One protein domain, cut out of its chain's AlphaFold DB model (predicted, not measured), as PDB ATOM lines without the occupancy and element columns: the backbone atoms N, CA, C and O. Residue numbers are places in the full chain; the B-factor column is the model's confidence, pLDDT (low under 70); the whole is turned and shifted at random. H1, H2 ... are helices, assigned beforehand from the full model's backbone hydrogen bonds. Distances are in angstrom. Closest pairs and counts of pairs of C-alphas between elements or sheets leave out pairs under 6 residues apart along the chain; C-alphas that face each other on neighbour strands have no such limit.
ATOM      1  N   GLU A   6      75.118  95.554 133.709       95.62
ATOM      2  CA  GLU A   6      75.280  94.529 132.667       95.62
ATOM      3  C   GLU A   6      76.592  94.705 131.904       95.62
ATOM      4  O   GLU A   6      77.325  93.728 131.746       95.62
ATOM      5  N   ASP A   7      76.908  95.934 131.478       94.62
ATOM      6  CA  ASP A   7      78.143  96.227 130.746       94.62
ATOM      7  C   ASP A   7      79.377  95.853 131.579       94.62
ATOM      8  O   ASP A   7      80.281  95.178 131.082       94.62
ATOM      9  N   LEU A   8      79.407  96.244 132.860       96.00
ATOM     10  CA  LEU A   8      80.518  95.908 133.750       96.00
ATOM     11  C   LEU A   8      80.608  94.403 134.013       96.00
ATOM     12  O   LEU A   8      81.705  93.853 133.974       96.00
ATOM     13  N   CYS A   9      79.486  93.723 134.256       95.56
ATOM     14  CA  CYS A   9      79.484  92.281 134.499       95.56
ATOM     15  C   CYS A   9      80.001  91.508 133.282       95.56
ATOM     16  O   CYS A   9      80.912  90.693 133.420       95.56
ATOM     17  N   ALA A  10      79.477  91.807 132.090       93.31
ATOM     18  CA  ALA A  10      79.925  91.181 130.853       93.31
ATOM     19  C   ALA A  10      81.421  91.426 130.612       93.31
ATOM     20  O   ALA A  10      82.144  90.504 130.242       93.31
ATOM     21  N   PHE A  11      81.897  92.643 130.882       93.19
ATOM     22  CA  PHE A  11      83.301  92.988 130.709       93.19
ATOM     23  C   PHE A  11      84.220  92.278 131.710       93.19
ATOM     24  O   PHE A  11      85.237  91.725 131.313       93.19
ATOM     25  N   LEU A  12      83.864  92.233 132.996       92.81
ATOM     26  CA  LEU A  12      84.648  91.504 133.997       92.81
ATOM     27  C   LEU A  12      84.695  90.002 133.688       92.81
ATOM     28  O   LEU A  12      85.752  89.392 133.824       92.81
ATOM     29  N   LEU A  13      83.585  89.420 133.222       90.00
ATOM     30  CA  LEU A  13      83.536  88.020 132.800       90.00
ATOM     31  C   LEU A  13      84.420  87.735 131.596       90.00
ATOM     32  O   LEU A  13      85.128  86.731 131.600       90.00
ATOM     33  N   ASP A  14      84.394  88.616 130.598       87.31
ATOM     34  CA  ASP A  14      85.278  88.547 129.440       87.31
ATOM     35  C   ASP A  14      86.748  88.611 129.878       87.31
ATOM     36  O   ASP A  14      87.535  87.734 129.532       87.31
ATOM     37  N   LEU A  15      87.105  89.575 130.733       86.25
ATOM     38  CA  LEU A  15      88.463  89.721 131.262       86.25
ATOM     39  C   LEU A  15      88.920  88.538 132.116       86.25
ATOM     40  O   LEU A  15      90.122  88.290 132.199       86.25
ATOM     41  N   ASP A  16      88.003  87.852 132.795       83.81
ATOM     42  CA  ASP A  16      88.289  86.705 133.657       83.81
ATOM     43  C   ASP A  16      88.106  85.352 132.956       83.81
ATOM     44  O   ASP A  16      88.367  84.314 133.570       83.81
ATOM     45  N   ALA A  17      87.733  85.335 131.672       81.06
ATOM     46  CA  ALA A  17      87.692  84.103 130.902       81.06
ATOM     47  C   ALA A  17      89.119  83.522 130.784       81.06
ATOM     48  O   ALA A  17      90.058  84.239 130.415       81.06
ATOM     49  N   PRO A  18      89.316  82.232 131.123       69.25
ATOM     50  CA  PRO A  18      90.646  81.619 131.200       69.25
ATOM     51  C   PRO A  18      91.369  81.640 129.853       69.25
ATOM     52  O   PRO A  18      92.592  81.700 129.789       69.25
ATOM     53  N   ASP A  19      90.599  81.643 128.772       66.06
ATOM     54  CA  ASP A  19      91.062  81.688 127.404       66.06
ATOM     55  C   ASP A  19      90.957  83.086 126.781       66.06
ATOM     56  O   ASP A  19      91.064  83.205 125.567       66.06
ATOM     57  N   ARG A  20      90.784  84.166 127.557       70.75
ATOM     58  CA  ARG A  20      90.613  85.509 126.976       70.75
ATOM     59  C   ARG A  20      91.853  86.031 126.262       70.75
ATOM     60  O   ARG A  20      91.761  86.487 125.129       70.75
ATOM     61  N   PRO A 141      96.155  83.422 142.316       65.25
ATOM     62  CA  PRO A 141      96.283  82.685 143.577       65.25
ATOM     63  C   PRO A 141      95.246  83.130 144.619       65.25
ATOM     64  O   PRO A 141      95.200  82.581 145.714       65.25
ATOM     65  N   TYR A 142      94.484  84.185 144.314       75.88
ATOM     66  CA  TYR A 142      93.491  84.781 145.184       75.88
ATOM     67  C   TYR A 142      92.211  85.092 144.393       75.88
ATOM     68  O   TYR A 142      92.275  85.395 143.193       75.88
ATOM     69  N   PRO A 143      91.040  85.017 145.048       86.56
ATOM     70  CA  PRO A 143      89.754  85.270 144.408       86.56
ATOM     71  C   PRO A 143      89.597  86.741 144.000       86.56
ATOM     72  O   PRO A 143      90.111  87.641 144.658       86.56
ATOM     73  N   ARG A 144      88.832  87.016 142.937       90.56
ATOM     74  CA  ARG A 144      88.433  88.392 142.594       90.56
ATOM     75  C   ARG A 144      87.557  88.984 143.695       90.56
ATOM     76  O   ARG A 144      86.740  88.273 144.284       90.56
ATOM     77  N   LEU A 145      87.679  90.295 143.917       92.25
ATOM     78  CA  LEU A 145      86.797  91.005 144.847       92.25
ATOM     79  C   LEU A 145      85.333  90.895 144.392       92.25
ATOM     80  O   LEU A 145      84.471  90.528 145.187       92.25
ATOM     81  N   LEU A 146      85.090  91.153 143.102       92.19
ATOM     82  CA  LEU A 146      83.807  90.952 142.431       92.19
ATOM     83  C   LEU A 146      83.944  89.796 141.434       92.19
ATOM     84  O   LEU A 146      84.761  89.855 140.517       92.19
ATOM     85  N   SER A 147      83.158  88.741 141.629       89.62
ATOM     86  CA  SER A 147      83.228  87.475 140.876       89.62
ATOM     87  C   SER A 147      81.888  87.062 140.258       89.62
ATOM     88  O   SER A 147      81.727  85.928 139.801       89.62
ATOM     89  N   ALA A 148      80.919  87.978 140.277       91.00
ATOM     90  CA  ALA A 148      79.570  87.775 139.777       91.00
ATOM     91  C   ALA A 148      79.536  87.252 138.334       91.00
ATOM     92  O   ALA A 148      80.267  87.724 137.462       91.00
ATOM     93  N   ARG A 149      78.638  86.295 138.082       91.81
ATOM     94  CA  ARG A 149      78.366  85.720 136.755       91.81
ATOM     95  C   ARG A 149      77.166  86.354 136.065       91.81
ATOM     96  O   ARG A 149      76.935  86.104 134.886       91.81
ATOM     97  N   THR A 150      76.411  87.175 136.788       94.56
ATOM     98  CA  THR A 150      75.263  87.916 136.264       94.56
ATOM     99  C   THR A 150      75.241  89.345 136.799       94.56
ATOM    100  O   THR A 150      75.791  89.634 137.864       94.56
ATOM    101  N   ALA A 151      74.558  90.248 136.093       94.69
ATOM    102  CA  ALA A 151      74.404  91.634 136.537       94.69
ATOM    103  C   ALA A 151      73.696  91.732 137.902       94.69
ATOM    104  O   ALA A 151      74.099  92.521 138.752       94.69
ATOM    105  N   GLY A 152      72.689  90.885 138.151       93.38
ATOM    106  CA  GLY A 152      71.994  90.826 139.441       93.38
ATOM    107  C   GLY A 152      72.910  90.385 140.588       93.38
ATOM    108  O   GLY A 152      72.880  90.972 141.670       93.38
ATOM    109  N   GLU A 153      73.776  89.398 140.346       92.69
ATOM    110  CA  GLU A 153      74.810  89.009 141.310       92.69
ATOM    111  C   GLU A 153      75.819  90.128 141.554       92.69
ATOM    112  O   GLU A 153      76.203  90.343 142.701       92.69
ATOM    113  N   LEU A 154      76.221  90.852 140.505       94.69
ATOM    114  CA  LEU A 154      77.167  91.960 140.615       94.69
ATOM    115  C   LEU A 154      76.585  93.082 141.474       94.69
ATOM    116  O   LEU A 154      77.230  93.527 142.416       94.69
ATOM    117  N   VAL A 155      75.341  93.481 141.204       93.69
ATOM    118  CA  VAL A 155      74.605  94.470 142.005       93.69
ATOM    119  C   VAL A 155      74.538  94.049 143.471       93.69
ATOM    120  O   VAL A 155      74.798  94.860 144.361       93.69
ATOM    121  N   ARG A 156      74.241  92.773 143.738       90.94
ATOM    122  CA  ARG A 156      74.231  92.230 145.102       90.94
ATOM    123  C   ARG A 156      75.614  92.302 145.754       90.94
ATOM    124  O   ARG A 156      75.715  92.769 146.881       90.94
ATOM    125  N   GLN A 157      76.675  91.892 145.055       91.69
ATOM    126  CA  GLN A 157      78.046  91.959 145.575       91.69
ATOM    127  C   GLN A 157      78.473  93.402 145.882       91.69
ATOM    128  O   GLN A 157      79.049  93.638 146.937       91.69
ATOM    129  N   ILE A 158      78.144  94.363 145.011       93.19
ATOM    130  CA  ILE A 158      78.429  95.792 145.222       93.19
ATOM    131  C   ILE A 158      77.725  96.300 146.481       93.19
ATOM    132  O   ILE A 158      78.358  96.924 147.328       93.19
ATOM    133  N   ARG A 159      76.429  96.001 146.641       90.81
ATOM    134  CA  ARG A 159      75.655  96.414 147.825       90.81
ATOM    135  C   ARG A 159      76.210  95.848 149.126       90.81
ATOM    136  O   ARG A 159      76.158  96.543 150.137       90.81
ATOM    137  N   ASN A 160      76.759  94.641 149.059       90.31
ATOM    138  CA  ASN A 160      77.320  93.901 150.181       90.31
ATOM    139  C   ASN A 160      78.771  94.276 150.521       90.31
ATOM    140  O   ASN A 160      79.308  93.782 151.512       90.31
ATOM    141  N   LEU A 161      79.429  95.127 149.726       91.38
ATOM    142  CA  LEU A 161      80.740  95.652 150.102       91.38
ATOM    143  C   LEU A 161      80.650  96.396 151.455       91.38
ATOM    144  O   LEU A 161      79.630  97.033 151.734       91.38
ATOM    145  N   PRO A 162      81.700  96.334 152.295       89.44
ATOM    146  CA  PRO A 162      81.701  96.983 153.601       89.44
ATOM    147  C   PRO A 162      81.414  98.484 153.529       89.44
ATOM    148  O   PRO A 162      81.762  99.148 152.554       89.44
ATOM    149  N   THR A 163      80.794  99.020 154.581       87.44
ATOM    150  CA  THR A 163      80.449 100.446 154.716       87.44
ATOM    151  C   THR A 163      81.219 101.142 155.836       87.44
ATOM    152  O   THR A 163      81.009 102.327 156.076       87.44
ATOM    153  N   ASP A 164      82.084 100.421 156.545       83.94
ATOM    154  CA  ASP A 164      82.827 100.845 157.738       83.94
ATOM    155  C   ASP A 164      84.039 101.747 157.430       83.94
ATOM    156  O   ASP A 164      84.975 101.859 158.220       83.94
ATOM    157  N   GLY A 165      83.986 102.465 156.304       82.00
ATOM    158  CA  GLY A 165      85.070 103.298 155.796       82.00
ATOM    159  C   GLY A 165      86.137 102.501 155.037       82.00
ATOM    160  O   GLY A 165      86.052 101.288 154.859       82.00
ATOM    161  N   GLY A 166      87.147 103.208 154.530       90.31
ATOM    162  CA  GLY A 166      88.248 102.606 153.779       90.31
ATOM    163  C   GLY A 166      87.919 102.239 152.321       90.31
ATOM    164  O   GLY A 166      86.845 102.564 151.806       90.31
ATOM    165  N   PRO A 167      88.847 101.553 151.625       93.00
ATOM    166  CA  PRO A 167      88.831 101.460 150.163       93.00
ATOM    167  C   PRO A 167      87.602 100.767 149.566       93.00
ATOM    168  O   PRO A 167      87.147 101.134 148.484       93.00
ATOM    169  N   THR A 168      87.046  99.763 150.247       92.12
ATOM    170  CA  THR A 168      85.856  99.039 149.777       92.12
ATOM    171  C   THR A 168      84.569  99.825 149.981       92.12
ATOM    172  O   THR A 168      83.679  99.723 149.139       92.12
ATOM    173  N   ALA A 169      84.479 100.625 151.048       92.06
ATOM    174  CA  ALA A 169      83.342 101.512 151.277       92.06
ATOM    175  C   ALA A 169      83.326 102.641 150.241       92.06
ATOM    176  O   ALA A 169      82.296 102.891 149.618       92.06
ATOM    177  N   GLU A 170      84.492 103.234 149.969       94.88
ATOM    178  CA  GLU A 170      84.662 104.212 148.889       94.88
ATOM    179  C   GLU A 170      84.353 103.607 147.513       94.88
ATOM    180  O   GLU A 170      83.716 104.246 146.674       94.88
ATOM    181  N   LEU A 171      84.793 102.368 147.254       95.31
ATOM    182  CA  LEU A 171      84.471 101.661 146.015       95.31
ATOM    183  C   LEU A 171      82.963 101.418 145.888       95.31
ATOM    184  O   LEU A 171      82.417 101.638 144.810       95.31
ATOM    185  N   ARG A 172      82.292 100.982 146.961       93.88
ATOM    186  CA  ARG A 172      80.839 100.761 146.995       93.88
ATOM    187  C   ARG A 172      80.081 102.029 146.654       93.88
ATOM    188  O   ARG A 172      79.262 102.007 145.744       93.88
ATOM    189  N   GLU A 173      80.357 103.115 147.371       94.06
ATOM    190  CA  GLU A 173      79.698 104.404 147.160       94.06
ATOM    191  C   GLU A 173      79.863 104.863 145.711       94.06
ATOM    192  O   GLU A 173      78.883 105.176 145.029       94.06
ATOM    193  N   TRP A 174      81.095 104.804 145.205       96.06
ATOM    194  CA  TRP A 174      81.398 105.187 143.836       96.06
ATOM    195  C   TRP A 174      80.723 104.281 142.793       96.06
ATOM    196  O   TRP A 174      80.185 104.796 141.813       96.06
ATOM    197  N   LEU A 175      80.701 102.957 142.982       95.62
ATOM    198  CA  LEU A 175      80.024 102.026 142.068       95.62
ATOM    199  C   LEU A 175      78.506 102.207 142.092       95.62
ATOM    200  O   LEU A 175      77.891 102.194 141.028       95.62
ATOM    201  N   CYS A 176      77.908 102.410 143.269       94.06
ATOM    202  CA  CYS A 176      76.479 102.687 143.392       94.06
ATOM    203  C   CYS A 176      76.093 103.951 142.623       94.06
ATOM    204  O   CYS A 176      75.149 103.922 141.837       94.06
ATOM    205  N   ALA A 177      76.869 105.025 142.777       93.69
ATOM    206  CA  ALA A 177      76.650 106.261 142.036       93.69
ATOM    207  C   ALA A 177      76.894 106.097 140.524       93.69
ATOM    208  O   ALA A 177      76.135 106.619 139.713       93.69
ATOM    209  N   THR A 178      77.947 105.374 140.131       95.00
ATOM    210  CA  THR A 178      78.361 105.265 138.721       95.00
ATOM    211  C   THR A 178      77.451 104.351 137.901       95.00
ATOM    212  O   THR A 178      77.228 104.616 136.723       95.00
ATOM    213  N   LEU A 179      76.936 103.281 138.510       94.44
ATOM    214  CA  LEU A 179      76.114 102.265 137.846       94.44
ATOM    215  C   LEU A 179      74.610 102.439 138.114       94.44
ATOM    216  O   LEU A 179      73.835 101.559 137.743       94.44
ATOM    217  N   ASP A 180      74.216 103.532 138.779       91.31
ATOM    218  CA  ASP A 180      72.843 103.811 139.229       91.31
ATOM    219  C   ASP A 180      72.238 102.648 140.042       91.31
ATOM    220  O   ASP A 180      71.098 102.220 139.863       91.31
ATOM    221  N   VAL A 181      73.051 102.078 140.937       89.25
ATOM    222  CA  VAL A 181      72.633 100.980 141.813       89.25
ATOM    223  C   VAL A 181      72.135 101.576 143.127       89.25
ATOM    224  O   VAL A 181      72.903 102.258 143.809       89.25
ATOM    225  N   PRO A 182      70.889 101.281 143.550       85.00
ATOM    226  CA  PRO A 182      70.381 101.754 144.831       85.00
ATOM    227  C   PRO A 182      71.301 101.321 145.972       85.00
ATOM    228  O   PRO A 182      71.571 100.123 146.127       85.00
ATOM    229  N   ALA A 183      71.759 102.300 146.754       75.88
ATOM    230  CA  ALA A 183      72.591 102.088 147.938       75.88
ATOM    231  C   ALA A 183      71.800 101.480 149.113       75.88
ATOM    232  O   ALA A 183      72.404 100.946 150.047       75.88
ATOM    233  N   ASP A 184      70.467 101.544 149.034       70.50
ATOM    234  CA  ASP A 184      69.542 101.038 150.038       70.50
ATOM    235  C   ASP A 184      69.387  99.519 149.916       70.50
ATOM    236  O   ASP A 184      68.872  98.975 148.935       70.50
ATOM    237  N   GLY A 185      69.866  98.831 150.942       59.88
ATOM    238  CA  GLY A 185      69.781  97.391 151.115       59.88
ATOM    239  C   GLY A 185      70.697  96.996 152.267       59.88
ATOM    240  O   GLY A 185      71.792  97.555 152.375       59.88
ATOM    241  N   PRO A 186      70.265  96.106 153.168       55.72
ATOM    242  CA  PRO A 186      71.136  95.673 154.243       55.72
ATOM    243  C   PRO A 186      72.371  94.983 153.645       55.72
ATOM    244  O   PRO A 186      72.259  94.154 152.739       55.72
ATOM    245  N   ALA A 187      73.559  95.359 154.122       58.56
ATOM    246  CA  ALA A 187      74.793  94.622 153.866       58.56
ATOM    247  C   ALA A 187      74.729  93.314 154.668       58.56
ATOM    248  O   ALA A 187      75.415  93.158 155.674       58.56
ATOM    249  N   ASP A 188      73.817  92.422 154.284       58.47
ATOM    250  CA  ASP A 188      73.480  91.238 155.079       58.47
ATOM    251  C   ASP A 188      74.644  90.239 155.119       58.47
ATOM    252  O   ASP A 188      74.768  89.472 156.070       58.47
ATOM    253  N   GLU A 189      75.535  90.266 154.120       68.62
ATOM    254  CA  GLU A 189      76.638  89.311 154.004       68.62
ATOM    255  C   GLU A 189      77.872  89.951 153.367       68.62
ATOM    256  O   GLU A 189      77.873  90.267 152.175       68.62
ATOM    257  N   ARG A 190      78.953  90.086 154.142       74.75
ATOM    258  CA  ARG A 190      80.274  90.461 153.620       74.75
ATOM    259  C   ARG A 190      80.703  89.449 152.541       74.75
ATOM    260  O   ARG A 190      80.604  88.244 152.779       74.75
ATOM    261  N   PRO A 191      81.201  89.891 151.369       79.81
ATOM    262  CA  PRO A 191      81.732  88.986 150.357       79.81
ATOM    263  C   PRO A 191      82.829  88.088 150.934       79.81
ATOM    264  O   PRO A 191      83.833  88.594 151.426       79.81
ATOM    265  N   ALA A 192      82.676  86.769 150.805       81.06
ATOM    266  CA  ALA A 192      83.652  85.797 151.313       81.06
ATOM    267  C   ALA A 192      85.073  85.994 150.743       81.06
ATOM    268  O   ALA A 192      86.059  85.628 151.376       81.06
ATOM    269  N   SER A 193      85.203  86.603 149.558       80.62
ATOM    270  CA  SER A 193      86.503  86.976 148.986       80.62
ATOM    271  C   SER A 193      87.283  87.938 149.888       80.62
ATOM    272  O   SER A 193      88.495  87.795 150.012       80.62
ATOM    273  N   LEU A 194      86.613  88.877 150.562       83.44
ATOM    274  CA  LEU A 194      87.258  89.876 151.421       83.44
ATOM    275  C   LEU A 194      87.920  89.293 152.667       83.44
ATOM    276  O   LEU A 194      88.751  89.973 153.261       83.44
ATOM    277  N   ASP A 195      87.543  88.086 153.078       85.31
ATOM    278  CA  ASP A 195      88.159  87.409 154.222       85.31
ATOM    279  C   ASP A 195      89.476  86.720 153.831       85.31
ATOM    280  O   ASP A 195      90.293  86.395 154.689       85.31
ATOM    281  N   VAL A 196      89.696  86.518 152.526       87.12
ATOM    282  CA  VAL A 196      90.899  85.889 151.962       87.12
ATOM    283  C   VAL A 196      91.901  86.935 151.463       87.12
ATOM    284  O   VAL A 196      93.106  86.688 151.479       87.12
ATOM    285  N   LEU A 197      91.418  88.095 151.007       89.12
ATOM    286  CA  LEU A 197      92.261  89.144 150.435       89.12
ATOM    287  C   LEU A 197      93.057  89.905 151.502       89.12
ATOM    288  O   LEU A 197      92.501  90.380 152.491       89.12
ATOM    289  N   THR A 198      94.353  90.114 151.251       90.69
ATOM    290  CA  THR A 198      95.145  91.066 152.046       90.69
ATOM    291  C   THR A 198      94.718  92.508 151.744       90.69
ATOM    292  O   THR A 198      94.168  92.771 150.668       90.69
ATOM    293  N   PRO A 199      94.995  93.481 152.632       90.88
ATOM    294  CA  PRO A 199      94.694  94.891 152.373       90.88
ATOM    295  C   PRO A 199      95.253  95.410 151.036       90.88
ATOM    296  O   PRO A 199      94.574  96.136 150.311       90.88
ATOM    297  N   GLU A 200      96.462  94.991 150.662       90.31
ATOM    298  CA  GLU A 200      97.104  95.359 149.396       90.31
ATOM    299  C   GLU A 200      96.376  94.753 148.193       90.31
ATOM    300  O   GLU A 200      96.222  95.412 147.165       90.31
ATOM    301  N   GLN A 201      95.889  93.514 148.316       91.00
ATOM    302  CA  GLN A 201      95.115  92.862 147.259       91.00
ATOM    303  C   GLN A 201      93.729  93.498 147.099       91.00
ATOM    304  O   GLN A 201      93.250  93.642 145.974       91.00
ATOM    305  N   VAL A 202      93.102  93.936 148.196       93.12
ATOM    306  CA  VAL A 202      91.862  94.721 148.142       93.12
ATOM    307  C   VAL A 202      92.090  96.017 147.365       93.12
ATOM    308  O   VAL A 202      91.338  96.310 146.438       93.12
ATOM    309  N   LEU A 203      93.154  96.761 147.682       94.69
ATOM    310  CA  LEU A 203      93.513  97.985 146.961       94.69
ATOM    311  C   LEU A 203      93.787  97.720 145.470       94.69
ATOM    312  O   LEU A 203      93.284  98.449 144.616       94.69
ATOM    313  N   ALA A 204      94.507  96.644 145.142       92.69
ATOM    314  CA  ALA A 204      94.772  96.243 143.760       92.69
ATOM    315  C   ALA A 204      93.488  95.935 142.960       92.69
ATOM    316  O   ALA A 204      93.382  96.287 141.780       92.69
ATOM    317  N   GLU A 205      92.497  95.292 143.586       94.12
ATOM    318  CA  GLU A 205      91.203  95.020 142.951       94.12
ATOM    319  C   GLU A 205      90.341  96.286 142.826       94.12
ATOM    320  O   GLU A 205      89.688  96.469 141.798       94.12
ATOM    321  N   VAL A 206      90.387  97.200 143.804       95.56
ATOM    322  CA  VAL A 206      89.740  98.524 143.709       95.56
ATOM    323  C   VAL A 206      90.280  99.302 142.504       95.56
ATOM    324  O   VAL A 206      89.498  99.801 141.691       95.56
ATOM    325  N   GLU A 207      91.606  99.361 142.339       95.31
ATOM    326  CA  GLU A 207      92.262  99.996 141.187       95.31
ATOM    327  C   GLU A 207      91.822  99.362 139.859       95.31
ATOM    328  O   GLU A 207      91.471 100.071 138.910       95.31
ATOM    329  N   ARG A 208      91.791  98.022 139.792       94.38
ATOM    330  CA  ARG A 208      91.349  97.280 138.601       94.38
ATOM    331  C   ARG A 208      89.910  97.616 138.225       94.38
ATOM    332  O   ARG A 208      89.640  97.898 137.059       94.38
ATOM    333  N   ILE A 209      88.987  97.566 139.185       95.88
ATOM    334  CA  ILE A 209      87.559  97.798 138.932       95.88
ATOM    335  C   ILE A 209      87.337  99.237 138.455       95.88
ATOM    336  O   ILE A 209      86.618  99.451 137.478       95.88
ATOM    337  N   ARG A 210      88.012 100.217 139.075       95.88
ATOM    338  CA  ARG A 210      87.964 101.618 138.631       95.88
ATOM    339  C   ARG A 210      88.445 101.781 137.191       95.88
ATOM    340  O   ARG A 210      87.774 102.444 136.399       95.88
ATOM    341  N   LEU A 211      89.552 101.127 136.832       94.62
ATOM    342  CA  LEU A 211      90.055 101.115 135.458       94.62
ATOM    343  C   LEU A 211      89.034 100.501 134.492       94.62
ATOM    344  O   LEU A 211      88.755 101.097 133.455       94.62
ATOM    345  N   CYS A 212      88.424  99.364 134.840       94.88
ATOM    346  CA  CYS A 212      87.450  98.684 133.982       94.88
ATOM    347  C   CYS A 212      86.239  99.571 133.650       94.88
ATOM    348  O   CYS A 212      85.842  99.678 132.491       94.88
ATOM    349  N   VAL A 213      85.674 100.255 134.644       95.69
ATOM    350  CA  VAL A 213      84.551 101.186 134.432       95.69
ATOM    351  C   VAL A 213      84.985 102.422 133.635       95.69
ATOM    352  O   VAL A 213      84.259 102.867 132.742       95.69
ATOM    353  N   GLY A 214      86.178 102.964 133.908       94.44
ATOM    354  CA  GLY A 214      86.741 104.075 133.136       94.44
ATOM    355  C   GLY A 214      86.892 103.715 131.656       94.44
ATOM    356  O   GLY A 214      86.480 104.471 130.778       94.44
ATOM    357  N   VAL A 215      87.372 102.506 131.377       93.88
ATOM    358  CA  VAL A 215      87.487 101.951 130.028       93.88
ATOM    359  C   VAL A 215      86.120 101.756 129.368       93.88
ATOM    360  O   VAL A 215      85.943 102.130 128.206       93.88
ATOM    361  N   LEU A 216      85.117 101.248 130.088       93.88
ATOM    362  CA  LEU A 216      83.751 101.110 129.564       93.88
ATOM    363  C   LEU A 216      83.088 102.452 129.235       93.88
ATOM    364  O   LEU A 216      82.207 102.498 128.374       93.88
ATOM    365  N   SER A 217      83.549 103.540 129.852       92.44
ATOM    366  CA  SER A 217      83.093 104.901 129.553       92.44
ATOM    367  C   SER A 217      83.671 105.455 128.240       92.44
ATOM    368  O   SER A 217      83.144 106.429 127.699       92.44
ATOM    369  N   THR A 218      84.721 104.836 127.685       92.62
ATOM    370  CA  THR A 218      85.284 105.211 126.375       92.62
ATOM    371  C   THR A 218      84.390 104.736 125.217       92.62
ATOM    372  O   THR A 218      83.611 103.790 125.392       92.62
ATOM    373  N   PRO A 219      84.469 105.341 124.013       90.62
ATOM    374  CA  PRO A 219      83.692 104.901 122.853       90.62
ATOM    375  C   PRO A 219      83.845 103.401 122.552       90.62
ATOM    376  O   PRO A 219      84.923 102.823 122.707       90.62
ATOM    377  N   LYS A 220      82.761 102.754 122.099       82.19
ATOM    378  CA  LYS A 220      82.821 101.370 121.600       82.19
ATOM    379  C   LYS A 220      83.770 101.333 120.394       82.19
ATOM    380  O   LYS A 220      83.582 102.104 119.460       82.19
ATOM    381  N   GLY A 221      84.787 100.473 120.446       81.19
ATOM    382  CA  GLY A 221      85.855 100.397 119.440       81.19
ATOM    383  C   GLY A 221      87.132 101.173 119.785       81.19
ATOM    384  O   GLY A 221      88.086 101.097 119.026       81.19
ATOM    385  N   SER A 222      87.179 101.885 120.917       89.38
ATOM    386  CA  SER A 222      88.431 102.455 121.426       89.38
ATOM    387  C   SER A 222      89.437 101.354 121.767       89.38
ATOM    388  O   SER A 222      89.081 100.383 122.443       89.38
ATOM    389  N   ASP A 223      90.699 101.552 121.388       89.50
ATOM    390  CA  ASP A 223      91.814 100.670 121.743       89.50
ATOM    391  C   ASP A 223      91.980 100.503 123.260       89.50
ATOM    392  O   ASP A 223      92.362  99.432 123.734       89.50
ATOM    393  N   GLU A 224      91.581 101.506 124.052       91.81
ATOM    394  CA  GLU A 224      91.575 101.423 125.521       91.81
ATOM    395  C   GLU A 224      90.722 100.272 126.063       91.81
ATOM    396  O   GLU A 224      91.002  99.764 127.143       91.81
ATOM    397  N   ARG A 225      89.725  99.785 125.312       89.69
ATOM    398  CA  ARG A 225      88.910  98.623 125.720       89.69
ATOM    399  C   ARG A 225      89.654  97.296 125.694       89.69
ATOM    400  O   ARG A 225      89.172  96.320 126.262       89.69
ATOM    401  N   ARG A 226      90.812  97.262 125.048       88.50
ATOM    402  CA  ARG A 226      91.578  96.048 124.765       88.50
ATOM    403  C   ARG A 226      92.738  95.870 125.734       88.50
ATOM    404  O   ARG A 226      93.161  94.754 126.007       88.50
ATOM    405  N   TRP A 227      93.203  96.974 126.306       93.44
ATOM    406  CA  TRP A 227      94.292  96.999 127.269       93.44
ATOM    407  C   TRP A 227      94.036  96.274 128.593       93.44
ATOM    408  O   TRP A 227      94.983  95.663 129.066       93.44
ATOM    409  N   PRO A 228      92.836  96.248 129.210       92.44
ATOM    410  CA  PRO A 228      92.708  95.770 130.592       92.44
ATOM    411  C   PRO A 228      93.148  94.321 130.821       92.44
ATOM    412  O   PRO A 228      93.653  93.994 131.894       92.44
ATOM    413  N   VAL A 229      93.009  93.456 129.813       86.50
ATOM    414  CA  VAL A 229      93.493  92.074 129.901       86.50
ATOM    415  C   VAL A 229      95.027  92.008 129.860       86.50
ATOM    416  O   VAL A 229      95.626  91.258 130.629       86.50
ATOM    417  N   ILE A 230      95.659  92.845 129.028       90.44
ATOM    418  CA  ILE A 230      97.117  92.995 128.927       90.44
ATOM    419  C   ILE A 230      97.653  93.664 130.198       90.44
ATOM    420  O   ILE A 230      98.655  93.216 130.745       90.44
ATOM    421  N   ASP A 231      96.963  94.686 130.710       93.50
ATOM    422  CA  ASP A 231      97.318  95.416 131.928       93.50
ATOM    423  C   ASP A 231      97.410  94.465 133.128       93.50
ATOM    424  O   ASP A 231      98.364  94.556 133.898       93.50
ATOM    425  N   ASP A 232      96.466  93.528 133.272       88.25
ATOM    426  CA  ASP A 232      96.533  92.488 134.305       88.25
ATOM    427  C   ASP A 232      97.783  91.601 134.127       88.25
ATOM    428  O   ASP A 232      98.487  91.349 135.101       88.25
ATOM    429  N   THR A 233      98.134  91.205 132.898       86.56
ATOM    430  CA  THR A 233      99.359  90.428 132.619       86.56
ATOM    431  C   THR A 233     100.644  91.201 132.937       86.56
ATOM    432  O   THR A 233     101.598  90.625 133.461       86.56
ATOM    433  N   ILE A 234     100.684  92.507 132.647       90.62
ATOM    434  CA  ILE A 234     101.827  93.372 132.978       90.62
ATOM    435  C   ILE A 234     101.963  93.505 134.499       90.62
ATOM    436  O   ILE A 234     103.066  93.372 135.038       90.62
ATOM    437  N   VAL A 235     100.847  93.774 135.185       89.81
ATOM    438  CA  VAL A 235     100.789  93.923 136.645       89.81
ATOM    439  C   VAL A 235     101.243  92.640 137.344       89.81
ATOM    440  O   VAL A 235     102.025  92.716 138.289       89.81
ATOM    441  N   ASP A 236     100.847  91.478 136.823       84.69
ATOM    442  CA  ASP A 236     101.245  90.161 137.330       84.69
ATOM    443  C   ASP A 236     102.722  89.806 137.013       84.69
ATOM    444  O   ASP A 236     103.191  88.729 137.357       84.69
ATOM    445  N   GLY A 237     103.491  90.704 136.375       84.56
ATOM    446  CA  GLY A 237     104.928  90.525 136.113       84.56
ATOM    447  C   GLY A 237     105.256  89.715 134.856       84.56
ATOM    448  O   GLY A 237     106.422  89.575 134.477       84.56
ATOM    449  N   HIS A 238     104.245  89.251 134.130       83.62
ATOM    450  CA  HIS A 238     104.377  88.366 132.979       83.62
ATOM    451  C   HIS A 238     104.673  89.134 131.677       83.62
ATOM    452  O   HIS A 238     103.942  89.045 130.693       83.62
ATOM    453  N   THR A 239     105.777  89.888 131.647       85.50
ATOM    454  CA  THR A 239     106.105  90.839 130.561       85.50
ATOM    455  C   THR A 239     106.081  90.207 129.163       85.50
ATOM    456  O   THR A 239     105.507  90.781 128.242       85.50
ATOM    457  N   MET A 240     106.653  89.009 128.994       80.69
ATOM    458  CA  MET A 240     106.649  88.324 127.693       80.69
ATOM    459  C   MET A 240     105.229  87.952 127.245       80.69
ATOM    460  O   MET A 240     104.872  88.142 126.084       80.69
ATOM    461  N   TRP A 241     104.393  87.488 128.174       79.94
ATOM    462  CA  TRP A 241     102.991  87.172 127.906       79.94
ATOM    463  C   TRP A 241     102.186  88.422 127.551       79.94
ATOM    464  O   TRP A 241     101.376  88.373 126.632       79.94
ATOM    465  N   ALA A 242     102.455  89.553 128.207       86.12
ATOM    466  CA  ALA A 242     101.833  90.828 127.870       86.12
ATOM    467  C   ALA A 242     102.214  91.301 126.456       86.12
ATOM    468  O   ALA A 242     101.349  91.759 125.716       86.12
ATOM    469  N   ILE A 243     103.482  91.140 126.052       85.38
ATOM    470  CA  ILE A 243     103.942  91.449 124.687       85.38
ATOM    471  C   ILE A 243     103.211  90.576 123.667       85.38
ATOM    472  O   ILE A 243     102.701  91.093 122.678       85.38
ATOM    473  N   MET A 244     103.115  89.266 123.905       78.25
ATOM    474  CA  MET A 244     102.384  88.368 123.004       78.25
ATOM    475  C   MET A 244     100.894  88.717 122.932       78.25
ATOM    476  O   MET A 244     100.343  88.807 121.840       78.25
ATOM    477  N   ALA A 245     100.257  88.978 124.076       80.06
ATOM    478  CA  ALA A 245      98.862  89.396 124.136       80.06
ATOM    479  C   ALA A 245      98.621  90.700 123.366       80.06
ATOM    480  O   ALA A 245      97.659  90.792 122.610       80.06
ATOM    481  N   PHE A 246      99.525  91.676 123.494       87.38
ATOM    482  CA  PHE A 246      99.468  92.912 122.724       87.38
ATOM    483  C   PHE A 246      99.562  92.646 121.222       87.38
ATOM    484  O   PHE A 246      98.729  93.136 120.470       87.38
ATOM    485  N   ARG A 247     100.531  91.847 120.767       84.06
ATOM    486  CA  ARG A 247     100.666  91.516 119.337       84.06
ATOM    487  C   ARG A 247      99.412  90.848 118.789       84.06
ATOM    488  O   ARG A 247      98.966  91.180 117.699       84.06
ATOM    489  N   ASN A 248      98.846  89.930 119.562       76.12
ATOM    490  CA  ASN A 248      97.671  89.169 119.167       76.12
ATOM    491  C   ASN A 248      96.412  90.039 119.130       76.12
ATOM    492  O   ASN A 248      95.594  89.898 118.226       76.12
ATOM    493  N   GLU A 249      96.258  90.950 120.088       79.69
ATOM    494  CA  GLU A 249      95.182  91.928 120.052       79.69
ATOM    495  C   GLU A 249      95.434  92.922 118.905       79.69
ATOM    496  O   GLU A 249      94.690  92.960 117.929       79.69
ATOM    497  N   PHE A 250      96.491  93.716 118.949       84.19
ATOM    498  CA  PHE A 250      96.649  94.862 118.055       84.19
ATOM    499  C   PHE A 250      97.146  94.522 116.642       84.19
ATOM    500  O   PHE A 250      97.067  95.374 115.764       84.19
ATOM    501  N   GLY A 251      97.602  93.292 116.384       75.69
ATOM    502  CA  GLY A 251      98.138  92.881 115.079       75.69
ATOM    503  C   GLY A 251      99.510  93.488 114.759       75.69
ATOM    504  O   GLY A 251      99.935  93.489 113.607       75.69
ATOM    505  N   GLU A 252     100.191  94.018 115.773       80.75
ATOM    506  CA  GLU A 252     101.426  94.786 115.630       80.75
ATOM    507  C   GLU A 252     102.690  93.910 115.640       80.75
ATOM    508  O   GLU A 252     102.726  92.767 116.127       80.75
ATOM    509  N   GLY A 253     103.777  94.481 115.117       78.75
ATOM    510  CA  GLY A 253     105.103  93.874 115.145       78.75
ATOM    511  C   GLY A 253     105.659  93.700 116.565       78.75
ATOM    512  O   GLY A 253     105.193  94.289 117.542       78.75
ATOM    513  N   LEU A 254     106.685  92.852 116.705       81.44
ATOM    514  CA  LEU A 254     107.299  92.567 118.009       81.44
ATOM    515  C   LEU A 254     107.921  93.816 118.649       81.44
ATOM    516  O   LEU A 254     107.829  93.997 119.861       81.44
ATOM    517  N   LYS A 255     108.557  94.674 117.847       84.69
ATOM    518  CA  LYS A 255     109.219  95.886 118.338       84.69
ATOM    519  C   LYS A 255     108.198  96.878 118.892       84.69
ATOM    520  O   LYS A 255     108.386  97.405 119.985       84.69
ATOM    521  N   GLU A 256     107.120  97.095 118.150       89.62
ATOM    522  CA  GLU A 256     106.000  97.963 118.505       89.62
ATOM    523  C   GLU A 256     105.340  97.461 119.791       89.62
ATOM    524  O   GLU A 256     105.129  98.235 120.722       89.62
ATOM    525  N   ALA A 257     105.139  96.146 119.904       88.81
ATOM    526  CA  ALA A 257     104.592  95.524 121.100       88.81
ATOM    527  C   ALA A 257     105.474  95.685 122.345       88.81
ATOM    528  O   ALA A 257     104.961  95.977 123.424       88.81
ATOM    529  N   ILE A 258     106.796  95.527 122.213       89.50
ATOM    530  CA  ILE A 258     107.739  95.744 123.323       89.50
ATOM    531  C   ILE A 258     107.642  97.186 123.831       89.50
ATOM    532  O   ILE A 258     107.549  97.402 125.040       89.50
ATOM    533  N   LEU A 259     107.653  98.162 122.919       94.69
ATOM    534  CA  LEU A 259     107.569  99.579 123.275       94.69
ATOM    535  C   LEU A 259     106.228  99.909 123.937       94.69
ATOM    536  O   LEU A 259     106.219 100.503 125.014       94.69
ATOM    537  N   ALA A 260     105.119  99.457 123.346       95.81
ATOM    538  CA  ALA A 260     103.780  99.708 123.862       95.81
ATOM    539  C   ALA A 260     103.578  99.098 125.257       95.81
ATOM    540  O   ALA A 260     103.067  99.762 126.158       95.81
ATOM    541  N   VAL A 261     104.029  97.859 125.479       95.19
ATOM    542  CA  VAL A 261     103.950  97.211 126.799       95.19
ATOM    543  C   VAL A 261     104.838  97.911 127.826       95.19
ATOM    544  O   VAL A 261     104.431  98.050 128.978       95.19
ATOM    545  N   HIS A 262     106.027  98.381 127.439       95.38
ATOM    546  CA  HIS A 262     106.907  99.112 128.350       95.38
ATOM    547  C   HIS A 262     106.307 100.458 128.774       95.38
ATOM    548  O   HIS A 262     106.233 100.752 129.968       95.38
ATOM    549  N   GLU A 263     105.809 101.239 127.813       96.69
ATOM    550  CA  GLU A 263     105.139 102.513 128.078       96.69
ATOM    551  C   GLU A 263     103.886 102.311 128.937       96.69
ATOM    552  O   GLU A 263     103.690 102.995 129.949       96.69
ATOM    553  N   ARG A 264     103.065 101.308 128.598       96.69
ATOM    554  CA  ARG A 264     101.898 100.949 129.404       96.69
ATOM    555  C   ARG A 264     102.308 100.554 130.818       96.69
ATOM    556  O   ARG A 264     101.650 100.961 131.774       96.69
ATOM    557  N   ALA A 265     103.420  99.839 130.987       94.88
ATOM    558  CA  ALA A 265     103.905  99.477 132.310       94.88
ATOM    559  C   ALA A 265     104.254 100.706 133.170       94.88
ATOM    560  O   ALA A 265     103.929 100.745 134.357       94.88
ATOM    561  N   ASP A 266     104.859 101.738 132.582       94.75
ATOM    562  CA  ASP A 266     105.161 102.993 133.281       94.75
ATOM    563  C   ASP A 266     103.898 103.782 133.662       94.75
ATOM    564  O   ASP A 266     103.859 104.461 134.695       94.75
ATOM    565  N   ILE A 267     102.841 103.707 132.848       94.94
ATOM    566  CA  ILE A 267     101.522 104.255 133.195       94.94
ATOM    567  C   ILE A 267     100.948 103.497 134.392       94.94
ATOM    568  O   ILE A 267     100.609 104.113 135.401       94.94
ATOM    569  N   LEU A 268     100.900 102.167 134.318       94.31
ATOM    570  CA  LEU A 268     100.268 101.360 135.354       94.31
ATOM    571  C   LEU A 268     101.037 101.387 136.687       94.31
ATOM    572  O   LEU A 268     100.408 101.294 137.732       94.31
ATOM    573  N   ARG A 269     102.361 101.602 136.706       93.06
ATOM    574  CA  ARG A 269     103.090 101.851 137.970       93.06
ATOM    575  C   ARG A 269     102.598 103.102 138.701       93.06
ATOM    576  O   ARG A 269     102.668 103.158 139.924       93.06
ATOM    577  N   ARG A 270     102.128 104.108 137.957       93.25
ATOM    578  CA  ARG A 270     101.608 105.366 138.510       93.25
ATOM    579  C   ARG A 270     100.128 105.272 138.860       93.25
ATOM    580  O   ARG A 270      99.709 105.872 139.841       93.25
ATOM    581  N   THR A 271      99.343 104.550 138.061       92.25
ATOM    582  CA  THR A 271      97.878 104.486 138.208       92.25
ATOM    583  C   THR A 271      97.378 103.262 138.973       92.25
ATOM    584  O   THR A 271      96.255 103.290 139.469       92.25
ATOM    585  N   ARG A 272      98.190 102.204 139.075       93.25
ATOM    586  CA  ARG A 272      97.908 100.957 139.807       93.25
ATOM    587  C   ARG A 272      99.076 100.535 140.719       93.25
ATOM    588  O   ARG A 272      99.582  99.412 140.590       93.25
ATOM    589  N   PRO A 273      99.583 101.427 141.594       92.81
ATOM    590  CA  PRO A 273     100.728 101.114 142.445       92.81
ATOM    591  C   PRO A 273     100.495  99.872 143.318       92.81
ATOM    592  O   PRO A 273     101.416  99.068 143.474       92.81
ATOM    593  N   HIS A 274      99.280  99.661 143.837       92.38
ATOM    594  CA  HIS A 274      98.989  98.504 144.688       92.38
ATOM    595  C   HIS A 274      98.937  97.205 143.885       92.38
ATOM    596  O   HIS A 274      99.500  96.196 144.318       92.38
ATOM    597  N   GLY A 275      98.361  97.241 142.679       86.94
ATOM    598  CA  GLY A 275      98.427  96.126 141.735       86.94
ATOM    599  C   GLY A 275      99.862  95.686 141.453       86.94
ATOM    600  O   GLY A 275     100.174  94.503 141.573       86.94
ATOM    601  N   TYR A 276     100.751  96.631 141.135       84.81
ATOM    602  CA  TYR A 276     102.154  96.329 140.818       84.81
ATOM    603  C   TYR A 276     102.910  95.649 141.955       84.81
ATOM    604  O   TYR A 276     103.695  94.728 141.715       84.81
ATOM    605  N   VAL A 277     102.686  96.106 143.187       85.50
ATOM    606  CA  VAL A 277     103.315  95.525 144.377       85.50
ATOM    607  C   VAL A 277     102.768  94.118 144.634       85.50
ATOM    608  O   VAL A 277     103.547  93.186 144.831       85.50
ATOM    609  N   ALA A 278     101.446  93.939 144.562       80.56
ATOM    610  CA  ALA A 278     100.793  92.651 144.799       80.56
ATOM    611  C   ALA A 278     101.125  91.590 143.730       80.56
ATOM    612  O   ALA A 278     101.181  90.396 144.037       80.56
ATOM    613  N   GLY A 279     101.344  92.009 142.481       70.62
ATOM    614  CA  GLY A 279     101.695  91.121 141.372       70.62
ATOM    615  C   GLY A 279     103.138  90.615 141.433       70.62
ATOM    616  O   GLY A 279     103.367  89.419 141.285       70.62
ATOM    617  N   ARG A 280     104.110  91.497 141.722       68.06
ATOM    618  CA  ARG A 280     105.551  91.167 141.674       68.06
ATOM    619  C   ARG A 280     106.152  90.607 142.956       68.06
ATOM    620  O   ARG A 280     107.252  90.065 142.907       68.06
ATOM    621  N   GLY A 281     105.463  90.700 144.092       57.59
ATOM    622  CA  GLY A 281     105.960  90.185 145.375       57.59
ATOM    623  C   GLY A 281     106.214  88.668 145.429       57.59
ATOM    624  O   GLY A 281     106.595  88.170 146.481       57.59
ATOM    625  N   ARG A 282     105.997  87.929 144.331       53.56
ATOM    626  CA  ARG A 282     106.097  86.464 144.266       53.56
ATOM    627  C   ARG A 282     107.326  85.904 143.553       53.56
ATOM    628  O   ARG A 282     107.614  84.738 143.767       53.56
TER     629      ARG A 282
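Overview. This is residues 6 to 20 and 141 to 282 of the 285 residues of an uncharacterized protein of Saccharothrix sp. ALI-22-I (UniProt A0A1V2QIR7). The model is an elongated, mostly crossed packing of helices, with the long helix H5 near its middle. H3 runs beside H5 toward one end of the long axis, with H2 next to H3, and H1 crosses H5 near residues 212 to 216 and reaches from H2 toward H6; toward the other end is a lobe in which H8 crosses the hairpin of H6 and H7, and H9 packs on both H5 and H6. The printed part has 157 residues with nine named helices, H1 to H9 in chain order, and no named strand; the class is all helix. It is compact, with a radius of gyration of the C-alphas of 16.1 A, and spans 52 by 35 by 26 A, only just elongated.

Arrangement. H1, residues 6 to 16, touches H2, residues 151 to 159, about perpendicular at 89 degrees; their closest C-alphas, Glu 6 and Ala 151, are 4.9 A apart. H2 touches residues 172 to 176 of H3, residues 166 to 178, at a steep tilt of 45 degrees, opposite ways, closest at C-alphas 158 and 172, 5.8 A. H4, residues 192 to 195, touches no helix. H5, residues 199 to 216, touches H3 at a shallow tilt of 16 degrees, the same way, closest at C-alphas 171 and 206, 6.6 A. With residues 212 to 216 alone H5 touches H1, closest at C-alphas 8 and 213, 6.7 A. H6, residues 227 to 235, and H7, residues 239 to 250, form a helical hairpin at a shallow tilt of 9 degrees, closest at C-alphas 230 and 242, 5.3 A. H8, residues 254 to 271, touches H6 about perpendicular at 77 degrees, with residues 261 to 268 alone, closest at C-alphas 234 and 265, 6.5 A. With residues 254 to 261 alone it touches H7, closest at C-alphas 243 and 257, 5.5 A. H9, residues 273 to 280, touches residues 200 to 208 of H5, closest at C-alphas 204 and 275, 4.2 A, and H6, closest at C-alphas 235 and 276, 5.0 A. H2 and H8 are apart, for instance. Every O i to N i+4 pair is within hydrogen-bond range in H1, H2, H3, H5, H6, H7 and H9, and 13 of 14 in H8; H4 is too short for such a pair.

Along the chain. H1 begins at C-alpha 6, (75.280, 94.529, 132.667). From first to last C-alpha, H5 measures 26.1 A, H8 25.3 A and H3 18.2 A. H9 ends at C-alpha 280, (105.551, 91.167, 141.674).

Size, cuts and confidence. The C-alphas of Pro 186 and Lys 255, the two farthest apart, are 52.3 A apart. Residues 21 to 140 are not printed, and C-alphas 20 and 141 are 17.8 A apart across the cut. The link from H3 to H4, residues 179 to 191, is long. The pLDDT is under 70 at residues 18 to 19, 141, 185 to 189 and 280 to 282.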